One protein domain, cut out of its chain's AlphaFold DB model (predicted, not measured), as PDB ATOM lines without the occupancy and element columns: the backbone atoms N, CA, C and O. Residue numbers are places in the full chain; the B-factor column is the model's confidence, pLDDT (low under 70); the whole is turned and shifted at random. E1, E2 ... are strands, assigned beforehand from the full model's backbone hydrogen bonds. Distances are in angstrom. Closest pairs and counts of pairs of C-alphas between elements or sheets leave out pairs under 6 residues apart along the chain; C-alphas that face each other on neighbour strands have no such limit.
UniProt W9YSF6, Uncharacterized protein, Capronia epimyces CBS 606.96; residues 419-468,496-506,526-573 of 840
ATOM      1  N   GLN A 419      96.311   6.972  87.123       90.88
ATOM      2  CA  GLN A 419      95.280   7.848  87.660       90.88
ATOM      3  C   GLN A 419      94.020   7.794  86.773       90.88
ATOM      4  O   GLN A 419      94.073   7.578  85.558       90.88
ATOM      5  N   THR A 420      92.858   7.976  87.386       93.62
ATOM      6  CA  THR A 420      91.573   8.117  86.692       93.62
ATOM      7  C   THR A 420      90.859   9.352  87.206       93.62
ATOM      8  O   THR A 420      91.075   9.761  88.345       93.62
ATOM      9  N   ILE A 421      90.026   9.954  86.366       95.12
ATOM     10  CA  ILE A 421      89.329  11.205  86.644       95.12
ATOM     11  C   ILE A 421      87.837  10.940  86.659       95.12
ATOM     12  O   ILE A 421      87.293  10.322  85.746       95.12
ATOM     13  N   GLN A 422      87.199  11.397  87.725       95.12
ATOM     14  CA  GLN A 422      85.769  11.314  87.952       95.12
ATOM     15  C   GLN A 422      85.225  12.739  87.923       95.12
ATOM     16  O   GLN A 422      85.625  13.574  88.737       95.12
ATOM     17  N   ALA A 423      84.339  13.008  86.972       95.69
ATOM     18  CA  ALA A 423      83.599  14.252  86.866       95.69
ATOM     19  C   ALA A 423      82.127  13.963  87.144       95.69
ATOM     20  O   ALA A 423      81.536  13.067  86.534       95.69
ATOM     21  N   VAL A 424      81.543  14.716  88.070       94.56
ATOM     22  CA  VAL A 424      80.147  14.558  88.464       94.56
ATOM     23  C   VAL A 424      79.473  15.913  88.594       94.56
ATOM     24  O   VAL A 424      80.103  16.862  89.056       94.56
ATOM     25  N   ALA A 425      78.209  16.001  88.188       93.31
ATOM     26  CA  ALA A 425      77.393  17.195  88.363       93.31
ATOM     27  C   ALA A 425      76.028  16.868  88.976       93.31
ATOM     28  O   ALA A 425      75.536  15.741  88.850       93.31
ATOM     29  N   ASP A 426      75.431  17.857  89.641       89.69
ATOM     30  CA  ASP A 426      74.139  17.737  90.319       89.69
ATOM     31  C   ASP A 426      73.018  18.557  89.645       89.69
ATOM     32  O   ASP A 426      73.194  19.185  88.596       89.69
ATOM     33  N   GLY A 427      71.822  18.532  90.238       86.25
ATOM     34  CA  GLY A 427      70.674  19.341  89.804       86.25
ATOM     35  C   GLY A 427      70.771  20.847  90.090       86.25
ATOM     36  O   GLY A 427      69.846  21.573  89.748       86.25
ATOM     37  N   ARG A 428      71.848  21.335  90.721       87.06
ATOM     38  CA  ARG A 428      72.049  22.740  91.131       87.06
ATOM     39  C   ARG A 428      73.182  23.428  90.365       87.06
ATOM     40  O   ARG A 428      73.781  24.365  90.877       87.06
ATOM     41  N   LYS A 429      73.479  22.976  89.143       91.56
ATOM     42  CA  LYS A 429      74.584  23.490  88.311       91.56
ATOM     43  C   LYS A 429      75.985  23.303  88.941       91.56
ATOM     44  O   LYS A 429      76.932  23.941  88.477       91.56
ATOM     45  N   ARG A 430      76.154  22.463  89.975       91.75
ATOM     46  CA  ARG A 430      77.461  22.234  90.621       91.75
ATOM     47  C   ARG A 430      78.200  21.080  89.968       91.75
ATOM     48  O   ARG A 430      77.580  20.094  89.577       91.75
ATOM     49  N   VAL A 431      79.523  21.193  89.888       93.69
ATOM     50  CA  VAL A 431      80.422  20.200  89.292       93.69
ATOM     51  C   VAL A 431      81.579  19.922  90.243       93.69
ATOM     52  O   VAL A 431      82.254  20.841  90.696       93.69
ATOM     53  N   LEU A 432      81.837  18.639  90.497       93.38
ATOM     54  CA  LEU A 432      83.011  18.147  91.213       93.38
ATOM     55  C   LEU A 432      83.863  17.317  90.256       93.38
ATOM     56  O   LEU A 432      83.419  16.300  89.716       93.38
ATOM     57  N   VAL A 433      85.113  17.738  90.088       94.56
ATOM     58  CA  VAL A 433      86.152  16.982  89.391       94.56
ATOM     59  C   VAL A 433      87.142  16.479  90.428       94.56
ATOM     60  O   VAL A 433      87.667  17.242  91.241       94.56
ATOM     61  N   ARG A 434      87.422  15.180  90.407       93.88
ATOM     62  CA  ARG A 434      88.366  14.545  91.327       93.88
ATOM     63  C   ARG A 434      89.155  13.451  90.635       93.88
ATOM     64  O   ARG A 434      88.675  12.831  89.687       93.88
ATOM     65  N   SER A 435      90.345  13.183  91.146       93.19
ATOM     66  CA  SER A 435      91.178  12.083  90.687       93.19
ATOM     67  C   SER A 435      91.156  10.905  91.660       93.19
ATOM     68  O   SER A 435      90.904  11.057  92.858       93.19
ATOM     69  N   LEU A 436      91.413   9.717  91.125       92.00
ATOM     70  CA  LEU A 436      91.582   8.469  91.855       92.00
ATOM     71  C   LEU A 436      92.853   7.778  91.329       92.00
ATOM     72  O   LEU A 436      92.856   7.339  90.172       92.00
ATOM     73  N   PRO A 437      93.933   7.690  92.127       90.12
ATOM     74  CA  PRO A 437      95.126   6.921  91.778       90.12
ATOM     75  C   PRO A 437      94.807   5.426  91.628       90.12
ATOM     76  O   PRO A 437      94.015   4.883  92.400       90.12
ATOM     77  N   ALA A 438      95.439   4.732  90.675       84.38
ATOM     78  CA  ALA A 438      95.309   3.275  90.575       84.38
ATOM     79  C   ALA A 438      95.728   2.577  91.877       84.38
ATOM     80  O   ALA A 438      96.687   2.982  92.531       84.38
ATOM     81  N   GLY A 439      94.991   1.528  92.244       82.38
ATOM     82  CA  GLY A 439      95.200   0.783  93.490       82.38
ATOM     83  C   GLY A 439      94.706   1.493  94.757       82.38
ATOM     84  O   GLY A 439      94.637   0.857  95.803       82.38
ATOM     85  N   SER A 440      94.312   2.769  94.681       86.50
ATOM     86  CA  SER A 440      93.767   3.522  95.813       86.50
ATOM     87  C   SER A 440      92.241   3.625  95.749       86.50
ATOM     88  O   SER A 440      91.657   3.693  94.671       86.50
ATOM     89  N   MET A 441      91.600   3.697  96.920       81.88
ATOM     90  CA  MET A 441      90.194   4.108  97.099       81.88
ATOM     91  C   MET A 441      90.071   5.547  97.647       81.88
ATOM     92  O   MET A 441      88.966   6.038  97.912       81.88
ATOM     93  N   VAL A 442      91.207   6.230  97.834       87.44
ATOM     94  CA  VAL A 442      91.287   7.627  98.268       87.44
ATOM     95  C   VAL A 442      91.225   8.526  97.038       87.44
ATOM     96  O   VAL A 442      92.112   8.510  96.189       87.44
ATOM     97  N   THR A 443      90.159   9.317  96.947       89.88
ATOM     98  CA  THR A 443      89.952  10.301  95.882       89.88
ATOM     99  C   THR A 443      90.494  11.660  96.299       89.88
ATOM    100  O   THR A 443      90.138  12.137  97.377       89.88
ATOM    101  N   GLN A 444      91.253  12.316  95.429       90.81
ATOM    102  CA  GLN A 444      91.719  13.687  95.625       90.81
ATOM    103  C   GLN A 444      90.831  14.651  94.820       90.81
ATOM    104  O   GLN A 444      90.773  14.510  93.594       90.81
ATOM    105  N   PRO A 445      90.129  15.616  95.446       91.50
ATOM    106  CA  PRO A 445      89.409  16.647  94.703       91.50
ATOM    107  C   PRO A 445      90.403  17.491  93.897       91.50
ATOM    108  O   PRO A 445      91.423  17.924  94.427       91.50
ATOM    109  N   LEU A 446      90.106  17.708  92.616       92.38
ATOM    110  CA  LEU A 446      90.846  18.633  91.754       92.38
ATOM    111  C   LEU A 446      90.137  19.991  91.720       92.38
ATOM    112  O   LEU A 446      90.779  21.027  91.848       92.38
ATOM    113  N   ALA A 447      88.806  19.969  91.613       92.94
ATOM    114  CA  ALA A 447      87.964  21.151  91.507       92.94
ATOM    115  C   ALA A 447      86.558  20.905  92.055       92.94
ATOM    116  O   ALA A 447      85.993  19.832  91.844       92.94
ATOM    117  N   SER A 448      85.974  21.927  92.675       92.06
ATOM    118  CA  SER A 448      84.532  22.034  92.909       92.06
ATOM    119  C   SER A 448      84.102  23.447  92.528       92.06
ATOM    120  O   SER A 448      84.778  24.404  92.905       92.06
ATOM    121  N   PHE A 449      83.033  23.582  91.748       93.38
ATOM    122  CA  PHE A 449      82.504  24.876  91.312       93.38
ATOM    123  C   PHE A 449      81.003  24.796  91.012       93.38
ATOM    124  O   PHE A 449      80.451  23.716  90.794       93.38
ATOM    125  N   SER A 450      80.342  25.952  90.987       93.56
ATOM    126  CA  SER A 450      78.949  26.119  90.561       93.56
ATOM    127  C   SER A 450      78.903  27.062  89.366       93.56
ATOM    128  O   SER A 450      79.637  28.049  89.359       93.56
ATOM    129  N   HIS A 451      78.064  26.799  88.359       94.94
ATOM    130  CA  HIS A 451      77.878  27.785  87.289       94.94
ATOM    131  C   HIS A 451      77.209  29.052  87.843       94.94
ATOM    132  O   HIS A 451      76.121  28.943  88.420       94.94
ATOM    133  N   PRO A 452      77.795  30.244  87.635       94.56
ATOM    134  CA  PRO A 452      77.165  31.489  88.037       94.56
ATOM    135  C   PRO A 452      75.970  31.809  87.135       94.56
ATOM    136  O   PRO A 452      75.890  31.370  85.986       94.56
ATOM    137  N   GLU A 453      75.049  32.613  87.654       91.19
ATOM    138  CA  GLU A 453      73.913  33.144  86.885       91.19
ATOM    139  C   GLU A 453      74.330  34.391  86.088       91.19
ATOM    140  O   GLU A 453      73.930  34.570  84.937       91.19
ATOM    141  N   LEU A 454      75.225  35.191  86.677       94.38
ATOM    142  CA  LEU A 454      75.850  36.365  86.078       94.38
ATOM    143  C   LEU A 454      77.356  36.131  85.919       94.38
ATOM    144  O   LEU A 454      78.040  35.794  86.883       94.38
ATOM    145  N   VAL A 455      77.885  36.335  84.715       95.62
ATOM    146  CA  VAL A 455      79.326  36.275  84.429       95.62
ATOM    147  C   VAL A 455      79.871  37.687  84.317       95.62
ATOM    148  O   VAL A 455      79.390  38.473  83.507       95.62
ATOM    149  N   ASP A 456      80.904  37.996  85.093       94.56
ATOM    150  CA  ASP A 456      81.628  39.258  84.991       94.56
ATOM    151  C   ASP A 456      82.759  39.154  83.949       94.56
ATOM    152  O   ASP A 456      83.756  38.452  84.149       94.56
ATOM    153  N   GLY A 457      82.608  39.872  82.831       93.75
ATOM    154  CA  GLY A 457      83.598  39.959  81.753       93.75
ATOM    155  C   GLY A 457      84.906  40.678  82.118       93.75
ATOM    156  O   GLY A 457      85.836  40.699  81.306       93.75
ATOM    157  N   SER A 458      85.008  41.259  83.319       93.69
ATOM    158  CA  SER A 458      86.273  41.747  83.881       93.69
ATOM    159  C   SER A 458      87.119  40.623  84.498       93.69
ATOM    160  O   SER A 458      88.348  40.710  84.488       93.69
ATOM    161  N   HIS A 459      86.479  39.542  84.961       94.50
ATOM    162  CA  HIS A 459      87.126  38.393  85.601       94.50
ATOM    163  C   HIS A 459      87.254  37.165  84.688       94.50
ATOM    164  O   HIS A 459      88.199  36.392  84.847       94.50
ATOM    165  N   ALA A 460      86.354  36.994  83.713       96.06
ATOM    166  CA  ALA A 460      86.403  35.918  82.722       96.06
ATOM    167  C   ALA A 460      86.426  36.468  81.288       96.06
ATOM    168  O   ALA A 460      85.782  37.466  80.971       96.06
ATOM    169  N   PHE A 461      87.123  35.789  80.373       96.81
ATOM    170  CA  PHE A 461      87.089  36.148  78.952       96.81
ATOM    171  C   PHE A 461      85.756  35.714  78.329       96.81
ATOM    172  O   PHE A 461      85.554  34.525  78.095       96.81
ATOM    173  N   VAL A 462      84.851  36.655  78.043       96.62
ATOM    174  CA  VAL A 462      83.574  36.366  77.369       96.62
ATOM    175  C   VAL A 462      83.696  36.662  75.874       96.62
ATOM    176  O   VAL A 462      83.903  37.812  75.486       96.62
ATOM    177  N   TRP A 463      83.549  35.634  75.039       97.06
ATOM    178  CA  TRP A 463      83.558  35.725  73.576       97.06
ATOM    179  C   TRP A 463      82.197  35.315  73.014       97.06
ATOM    180  O   TRP A 463      81.729  34.211  73.293       97.06
ATOM    181  N   GLN A 464      81.585  36.168  72.192       96.56
ATOM    182  CA  GLN A 464      80.294  35.899  71.556       96.56
ATOM    183  C   GLN A 464      80.409  35.916  70.032       96.56
ATOM    184  O   GLN A 464      80.878  36.897  69.459       96.56
ATOM    185  N   GLU A 465      79.956  34.841  69.387       96.31
ATOM    186  CA  GLU A 465      79.795  34.751  67.935       96.31
ATOM    187  C   GLU A 465      78.708  35.738  67.493       96.31
ATOM    188  O   GLU A 465      77.540  35.609  67.876       96.31
ATOM    189  N   GLN A 466      79.096  36.727  66.692       95.12
ATOM    190  CA  GLN A 466      78.162  37.651  66.069       95.12
ATOM    191  C   GLN A 466      77.433  36.929  64.939       95.12
ATOM    192  O   GLN A 466      78.036  36.451  63.973       95.12
ATOM    193  N   GLU A 467      76.109  36.859  65.053       86.31
ATOM    194  CA  GLU A 467      75.271  36.431  63.945       86.31
ATOM    195  C   GLU A 467      75.265  37.564  62.922       86.31
ATOM    196  O   GLU A 467      74.529  38.538  63.052       86.31
ATOM    197  N   HIS A 468      76.136  37.455  61.915       85.06
ATOM    198  CA  HIS A 468      76.083  38.329  60.753       85.06
ATOM    199  C   HIS A 468      74.753  38.059  60.054       85.06
ATOM    200  O   HIS A 468      74.656  37.151  59.222       85.06
ATOM    201  N   GLU A 496      82.566  36.180  63.129       95.00
ATOM    202  CA  GLU A 496      83.314  37.115  63.952       95.00
ATOM    203  C   GLU A 496      82.930  36.919  65.420       95.00
ATOM    204  O   GLU A 496      81.767  36.666  65.739       95.00
ATOM    205  N   PHE A 497      83.905  37.022  66.320       96.50
ATOM    206  CA  PHE A 497      83.682  36.928  67.760       96.50
ATOM    207  C   PHE A 497      84.030  38.255  68.427       96.50
ATOM    208  O   PHE A 497      85.172  38.711  68.359       96.50
ATOM    209  N   THR A 498      83.069  38.840  69.137       96.81
ATOM    210  CA  THR A 498      83.291  40.038  69.953       96.81
ATOM    211  C   THR A 498      83.643  39.658  71.382       96.81
ATOM    212  O   THR A 498      83.058  38.735  71.956       96.81
ATOM    213  N   ARG A 499      84.585  40.390  71.986       96.50
ATOM    214  CA  ARG A 499      84.874  40.281  73.420       96.50
ATOM    215  C   ARG A 499      83.921  41.168  74.212       96.50
ATOM    216  O   ARG A 499      83.813  42.357  73.926       96.50
ATOM    217  N   HIS A 500      83.307  40.615  75.250       95.31
ATOM    218  CA  HIS A 500      82.484  41.355  76.204       95.31
ATOM    219  C   HIS A 500      83.251  41.534  77.520       95.31
ATOM    220  O   HIS A 500      83.941  40.623  77.975       95.31
ATOM    221  N   THR A 501      83.157  42.728  78.108       94.50
ATOM    222  CA  THR A 501      83.884  43.127  79.332       94.50
ATOM    223  C   THR A 501      82.966  43.529  80.488       94.50
ATOM    224  O   THR A 501      83.457  43.840  81.568       94.50
ATOM    225  N   GLY A 502      81.649  43.551  80.268       93.75
ATOM    226  CA  GLY A 502      80.647  43.845  81.295       93.75
ATOM    227  C   GLY A 502      80.084  42.588  81.958       93.75
ATOM    228  O   GLY A 502      80.461  41.466  81.622       93.75
ATOM    229  N   ILE A 503      79.135  42.789  82.873       93.62
ATOM    230  CA  ILE A 503      78.352  41.705  83.476       93.62
ATOM    231  C   ILE A 503      77.333  41.191  82.447       93.62
ATOM    232  O   ILE A 503      76.612  41.980  81.838       93.62
ATOM    233  N   PHE A 504      77.272  39.873  82.265       89.94
ATOM    234  CA  PHE A 504      76.393  39.190  81.316       89.94
ATOM    235  C   PHE A 504      75.529  38.138  82.020       89.94
ATOM    236  O   PHE A 504      76.041  37.321  82.787       89.94
ATOM    237  N   GLU A 505      74.226  38.121  81.733       91.62
ATOM    238  CA  GLU A 505      73.318  37.080  82.216       91.62
ATOM    239  C   GLU A 505      73.416  35.834  81.330       91.62
ATOM    240  O   GLU A 505      73.046  35.839  80.158       91.62
ATOM    241  N   VAL A 506      73.913  34.743  81.911       84.25
ATOM    242  CA  VAL A 506      74.236  33.496  81.202       84.25
ATOM    243  C   VAL A 506      73.029  32.888  80.493       84.25
ATOM    244  O   VAL A 506      73.147  32.336  79.397       84.25
ATOM    245  N   ARG A 526      65.219  21.765  85.895       76.69
ATOM    246  CA  ARG A 526      65.572  20.656  84.985       76.69
ATOM    247  C   ARG A 526      66.370  21.113  83.766       76.69
ATOM    248  O   ARG A 526      67.212  20.356  83.276       76.69
ATOM    249  N   ASP A 527      66.148  22.341  83.315       82.75
ATOM    250  CA  ASP A 527      66.934  22.949  82.243       82.75
ATOM    251  C   ASP A 527      68.300  23.433  82.750       82.75
ATOM    252  O   ASP A 527      69.286  23.396  82.022       82.75
ATOM    253  N   SER A 528      68.421  23.766  84.035       86.12
ATOM    254  CA  SER A 528      69.688  24.152  84.679       86.12
ATOM    255  C   SER A 528      70.719  23.016  84.849       86.12
ATOM    256  O   SER A 528      71.722  23.187  85.536       86.12
ATOM    257  N   GLN A 529      70.509  21.840  84.256       91.94
ATOM    258  CA  GLN A 529      71.407  20.695  84.424       91.94
ATOM    259  C   GLN A 529      72.676  20.826  83.569       91.94
ATOM    260  O   GLN A 529      72.610  21.176  82.389       91.94
ATOM    261  N   VAL A 530      73.831  20.480  84.148       94.75
ATOM    262  CA  VAL A 530      75.077  20.284  83.393       94.75
ATOM    263  C   VAL A 530      74.933  19.006  82.576       94.75
ATOM    264  O   VAL A 530      74.685  17.941  83.135       94.75
ATOM    265  N   ASP A 531      75.076  19.097  81.256       95.00
ATOM    266  CA  ASP A 531      74.851  17.966  80.345       95.00
ATOM    267  C   ASP A 531      76.085  17.584  79.509       95.00
ATOM    268  O   ASP A 531      76.079  16.587  78.786       95.00
ATOM    269  N   MET A 532      77.176  18.338  79.656       96.94
ATOM    270  CA  MET A 532      78.470  18.062  79.042       96.94
ATOM    271  C   MET A 532      79.596  18.437  80.005       96.94
ATOM    272  O   MET A 532      79.615  19.552  80.524       96.94
ATOM    273  N   VAL A 533      80.560  17.527  80.185       97.25
ATOM    274  CA  VAL A 533      81.840  17.798  80.855       97.25
ATOM    275  C   VAL A 533      82.993  17.153  80.074       97.25
ATOM    276  O   VAL A 533      83.003  15.941  79.802       97.25
ATOM    277  N   ALA A 534      83.993  17.958  79.720       96.81
ATOM    278  CA  ALA A 534      85.199  17.531  79.015       96.81
ATOM    279  C   ALA A 534      86.445  18.143  79.665       96.81
ATOM    280  O   ALA A 534      86.552  19.357  79.779       96.81
ATOM    281  N   ILE A 535      87.397  17.304  80.068       96.12
ATOM    282  CA  ILE A 535      88.644  17.707  80.736       96.12
ATOM    283  C   ILE A 535      89.797  17.522  79.749       96.12
ATOM    284  O   ILE A 535      89.781  16.551  78.983       96.12
ATOM    285  N   ASN A 536      90.747  18.456  79.736       95.00
ATOM    286  CA  ASN A 536      91.905  18.420  78.845       95.00
ATOM    287  C   ASN A 536      92.942  17.350  79.252       95.00
ATOM    288  O   ASN A 536      92.805  16.660  80.264       95.00
ATOM    289  N   SER A 537      93.962  17.145  78.413       90.62
ATOM    290  CA  SER A 537      94.874  15.996  78.530       90.62
ATOM    291  C   SER A 537      95.792  16.017  79.759       90.62
ATOM    292  O   SER A 537      96.242  14.955  80.183       90.62
ATOM    293  N   ASP A 538      96.079  17.197  80.305       90.19
ATOM    294  CA  ASP A 538      96.898  17.426  81.504       90.19
ATOM    295  C   ASP A 538      96.063  17.685  82.774       90.19
ATOM    296  O   ASP A 538      96.629  17.730  83.863       90.19
ATOM    297  N   GLN A 539      94.733  17.776  82.645       93.19
ATOM    298  CA  GLN A 539      93.776  18.037  83.726       93.19
ATOM    299  C   GLN A 539      93.895  19.439  84.347       93.19
ATOM    300  O   GLN A 539      93.550  19.621  85.514       93.19
ATOM    301  N   THR A 540      94.348  20.437  83.584       93.69
ATOM    302  CA  THR A 540      94.398  21.843  84.026       93.69
ATOM    303  C   THR A 540      93.136  22.637  83.685       93.69
ATOM    304  O   THR A 540      92.857  23.641  84.343       93.69
ATOM    305  N   VAL A 541      92.334  22.195  82.708       96.00
ATOM    306  CA  VAL A 541      91.111  22.883  82.263       96.00
ATOM    307  C   VAL A 541      89.954  21.900  82.087       96.00
ATOM    308  O   VAL A 541      90.093  20.815  81.516       96.00
ATOM    309  N   VAL A 542      88.766  22.306  82.538       97.25
ATOM    310  CA  VAL A 542      87.500  21.626  82.243       97.25
ATOM    311  C   VAL A 542      86.563  22.543  81.467       97.25
ATOM    312  O   VAL A 542      86.406  23.714  81.794       97.25
ATOM    313  N   VAL A 543      85.924  21.994  80.440       98.06
ATOM    314  CA  VAL A 543      84.810  22.601  79.710       98.06
ATOM    315  C   VAL A 543      83.515  21.985  80.209       98.06
ATOM    316  O   VAL A 543      83.399  20.756  80.269       98.06
ATOM    317  N   THR A 544      82.531  22.826  80.509       98.06
ATOM    318  CA  THR A 544      81.166  22.413  80.842       98.06
ATOM    319  C   THR A 544      80.129  23.132  79.974       98.06
ATOM    320  O   THR A 544      80.400  24.193  79.406       98.06
ATOM    321  N   ARG A 545      78.931  22.546  79.860       97.31
ATOM    322  CA  ARG A 545      77.745  23.128  79.203       97.31
ATOM    323  C   ARG A 545      76.517  22.908  80.086       97.31
ATOM    324  O   ARG A 545      76.391  21.847  80.700       97.31
ATOM    325  N   LEU A 546      75.618  23.890  80.118       96.00
ATOM    326  CA  LEU A 546      74.288  23.765  80.722       96.00
ATOM    327  C   LEU A 546      73.248  23.468  79.639       96.00
ATOM    328  O   LEU A 546      73.305  24.054  78.557       96.00
ATOM    329  N   ARG A 547      72.255  22.630  79.946       93.62
ATOM    330  CA  ARG A 547      71.146  22.322  79.030       93.62
ATOM    331  C   ARG A 547      70.311  23.564  78.682       93.62
ATOM    332  O   ARG A 547      69.896  23.694  77.535       93.62
ATOM    333  N   SER A 548      70.133  24.487  79.630       92.88
ATOM    334  CA  SER A 548      69.462  25.787  79.472       92.88
ATOM    335  C   SER A 548      70.257  26.796  78.642       92.88
ATOM    336  O   SER A 548      69.672  27.693  78.042       92.88
ATOM    337  N   ALA A 549      71.580  26.636  78.562       95.25
ATOM    338  CA  ALA A 549      72.467  27.464  77.751       95.25
ATOM    339  C   ALA A 549      73.226  26.592  76.729       95.25
ATOM    340  O   ALA A 549      74.458  26.534  76.745       95.25
ATOM    341  N   PRO A 550      72.527  25.906  75.797       95.88
ATOM    342  CA  PRO A 550      73.141  24.913  74.911       95.88
ATOM    343  C   PRO A 550      74.089  25.546  73.877       95.88
ATOM    344  O   PRO A 550      74.832  24.841  73.196       95.88
ATOM    345  N   ARG A 551      74.051  26.878  73.746       96.38
ATOM    346  CA  ARG A 551      74.928  27.720  72.921       96.38
ATOM    347  C   ARG A 551      76.183  28.197  73.663       96.38
ATOM    348  O   ARG A 551      77.018  28.831  73.030       96.38
ATOM    349  N   THR A 552      76.328  27.904  74.957       97.25
ATOM    350  CA  THR A 552      77.353  28.504  75.824       97.25
ATOM    351  C   THR A 552      78.251  27.439  76.446       97.25
ATOM    352  O   THR A 552      77.769  26.507  77.091       97.25
ATOM    353  N   LEU A 553      79.566  27.589  76.285       98.00
ATOM    354  CA  LEU A 553      80.576  26.783  76.971       98.00
ATOM    355  C   LEU A 553      81.275  27.594  78.051       98.00
ATOM    356  O   LEU A 553      81.608  28.757  77.841       98.00
ATOM    357  N   PHE A 554      81.551  26.936  79.170       97.88
ATOM    358  CA  PHE A 554      82.238  27.499  80.326       97.88
ATOM    359  C   PHE A 554      83.540  26.731  80.505       97.88
ATOM    360  O   PHE A 554      83.520  25.510  80.668       97.88
ATOM    361  N   LEU A 555      84.664  27.431  80.428       97.88
ATOM    362  CA  LEU A 555      85.997  26.878  80.609       97.88
ATOM    363  C   LEU A 555      86.491  27.299  81.987       97.88
ATOM    364  O   LEU A 555      86.526  28.490  82.293       97.88
ATOM    365  N   TRP A 556      86.886  26.328  82.799       97.44
ATOM    366  CA  TRP A 556      87.304  26.524  84.182       97.44
ATOM    367  C   TRP A 556      88.725  26.020  84.358       97.44
ATOM    368  O   TRP A 556      89.030  24.891  83.961       97.44
ATOM    369  N   LYS A 557      89.581  26.823  84.993       95.88
ATOM    370  CA  LYS A 557      90.915  26.366  85.389       95.88
ATOM    371  C   LYS A 557      90.819  25.552  86.674       95.88
ATOM    372  O   LYS A 557      90.296  26.012  87.691       95.88
ATOM    373  N   LEU A 558      91.346  24.334  86.612       93.38
ATOM    374  CA  LEU A 558      91.372  23.338  87.678       93.38
ATOM    375  C   LEU A 558      92.515  23.651  88.659       93.38
ATOM    376  O   LEU A 558      93.488  22.910  88.775       93.38
ATOM    377  N   ALA A 559      92.402  24.782  89.356       85.19
ATOM    378  CA  ALA A 559      93.273  25.133  90.470       85.19
ATOM    379  C   ALA A 559      92.608  24.725  91.794       85.19
ATOM    380  O   ALA A 559      91.496  25.161  92.099       85.19
ATOM    381  N   HIS A 560      93.286  23.905  92.597       70.00
ATOM    382  CA  HIS A 560      92.863  23.621  93.967       70.00
ATOM    383  C   HIS A 560      93.448  24.697  94.908       70.00
ATOM    384  O   HIS A 560      94.640  24.985  94.791       70.00
ATOM    385  N   PRO A 561      92.675  25.289  95.841       74.50
ATOM    386  CA  PRO A 561      91.293  24.954  96.192       74.50
ATOM    387  C   PRO A 561      90.203  25.671  95.374       74.50
ATOM    388  O   PRO A 561      89.075  25.185  95.350       74.50
ATOM    389  N   HIS A 562      90.509  26.792  94.711       80.62
ATOM    390  CA  HIS A 562      89.513  27.630  94.028       80.62
ATOM    391  C   HIS A 562      89.585  27.503  92.504       80.62
ATOM    392  O   HIS A 562      90.424  28.114  91.834       80.62
ATOM    393  N   SER A 563      88.652  26.734  91.954       90.75
ATOM    394  CA  SER A 563      88.446  26.652  90.510       90.75
ATOM    395  C   SER A 563      87.701  27.886  90.027       90.75
ATOM    396  O   SER A 563      86.597  28.167  90.485       90.75
ATOM    397  N   HIS A 564      88.312  28.631  89.112       92.88
ATOM    398  CA  HIS A 564      87.768  29.892  88.619       92.88
ATOM    399  C   HIS A 564      87.240  29.735  87.196       92.88
ATOM    400  O   HIS A 564      87.847  29.057  86.357       92.88
ATOM    401  N   LEU A 565      86.102  30.380  86.926       96.25
ATOM    402  CA  LEU A 565      85.585  30.526  85.574       96.25
ATOM    403  C   LEU A 565      86.570  31.382  84.782       96.25
ATOM    404  O   LEU A 565      86.854  32.516  85.152       96.25
ATOM    405  N   HIS A 566      87.111  30.818  83.712       96.06
ATOM    406  CA  HIS A 566      88.224  31.403  82.984       96.06
ATOM    407  C   HIS A 566      87.791  32.022  81.652       96.06
ATOM    408  O   HIS A 566      88.192  33.129  81.286       96.06
ATOM    409  N   THR A 567      86.965  31.303  80.895       97.38
ATOM    410  CA  THR A 567      86.512  31.732  79.569       97.38
ATOM    411  C   THR A 567      85.083  31.261  79.340       97.38
ATOM    412  O   THR A 567      84.729  30.143  79.709       97.38
ATOM    413  N   VAL A 568      84.263  32.105  78.723       97.38
ATOM    414  CA  VAL A 568      82.903  31.780  78.290       97.38
ATOM    415  C   VAL A 568      82.818  31.988  76.785       97.38
ATOM    416  O   VAL A 568      83.153  33.060  76.287       97.38
ATOM    417  N   LEU A 569      82.390  30.954  76.064       97.69
ATOM    418  CA  LEU A 569      82.244  30.970  74.609       97.69
ATOM    419  C   LEU A 569      80.760  30.829  74.258       97.69
ATOM    420  O   LEU A 569      80.162  29.791  74.542       97.69
ATOM    421  N   ILE A 570      80.176  31.859  73.649       96.81
ATOM    422  CA  ILE A 570      78.767  31.922  73.246       96.81
ATOM    423  C   ILE A 570      78.701  31.814  71.719       96.81
ATOM    424  O   ILE A 570      79.244  32.656  71.012       96.81
ATOM    425  N   PHE A 571      78.033  30.786  71.200       96.69
ATOM    426  CA  PHE A 571      77.942  30.495  69.764       96.69
ATOM    427  C   PHE A 571      76.595  30.934  69.165       96.69
ATOM    428  O   PHE A 571      75.591  31.054  69.873       96.69
ATOM    429  N   SER A 572      76.524  31.106  67.842       95.19
ATOM    430  CA  SER A 572      75.275  31.350  67.099       95.19
ATOM    431  C   SER A 572      74.355  30.121  67.091       95.19
ATOM    432  O   SER A 572      73.133  30.242  67.031       95.19
ATOM    433  N   HIS A 573      74.923  28.918  67.216       95.00
ATOM    434  CA  HIS A 573      74.184  27.654  67.222       95.00
ATOM    435  C   HIS A 573      74.538  26.803  68.441       95.00
ATOM    436  O   HIS A 573      75.629  26.915  68.992       95.00
TER     437      HIS A 573
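Overview. This is residues 419 to 468, 496 to 506 and 526 to 573 of the 840 residues of an uncharacterized protein of Capronia epimyces CBS 606.96 (UniProt W9YSF6). A long, strongly twisted sheet of six strands, E6 E5 E11 E10 E9 E8, makes the main wall, and a smaller sheet, E1 E2 E3, covers part of one of its faces as a partial sandwich with crossed strands. A small pair of strands, E4 and E7, lies at the far end from E1 E2 E3, joined by tight links to E5 and E6. The printed part has 109 residues with eleven named strands, E1 to E11 along the chain, and no named helix, an all strand class. The large sheet is mixed, in the order E6 E5 E11 E10 E9 E8; the other two are antiparallel. The whole is compact, with a radius of gyration of the C-alphas of 14.8 A, yet elongated, spanning 53 by 28 by 21 A.

Along the chain. E1, residues 420 to 426, begins with C-alpha 420 at (91.573, 8.117, 86.692) and is 20.2 A long. E2, 430 to 436, measures 19.8 A, and E3, 444 to 450, 18.5 A. E4, 454 to 456, and E5, 461 to 465, follow. After a cut come E6, 497 to 500, and E7, 503 to 505. After a second cut come E8, 530 to 535, E9, 541 to 546, 16.9 A, E10, 552 to 557, 16.7 A, and E11, 564 to 570, 17.9 A, ending with C-alpha 570 at (78.767, 31.922, 73.246).

Arrangement. E8 E9 E10 E11 form a meander, each strand the antiparallel neighbour of the one before; N 543 and O 534 are 2.8 A apart, N 556 and O 542 2.8 A, and N 555 and O 567 2.8 A, within hydrogen-bond range. E5 is parallel to E11, with N 463 and O 568 at 2.9 A, and antiparallel to the edge strand E6, with N 498 and O 464 at 2.9 A. E1 E2 E3 form a second meander, with N 422 and O 434 at 2.8 A and N 433 and O 447 at 2.9 A. The two sheets form a sandwich, two sheets face to face, their strands at 47 degrees; the facing parts are 9.8 A centre to centre. The closest C-alphas of E1 and E8, Ala 425 and Val 530, are 6.3 A apart. E4 and E7 are antiparallel, with N 455 and O 504 at 2.8 A; E4 and E11 are only just apart, at 8.4 A.

Size, cuts and confidence. The C-alphas farthest apart, those of Gly 439 and His 468, are 53.4 A apart. Residues 469 to 495 and 507 to 525 are not printed; the gaps between C-alphas are 8.0 A and 15.9 A. Of the links that are printed whole, none is long. The mean pLDDT of the printed part is 92.7, and no printed residue is under 70.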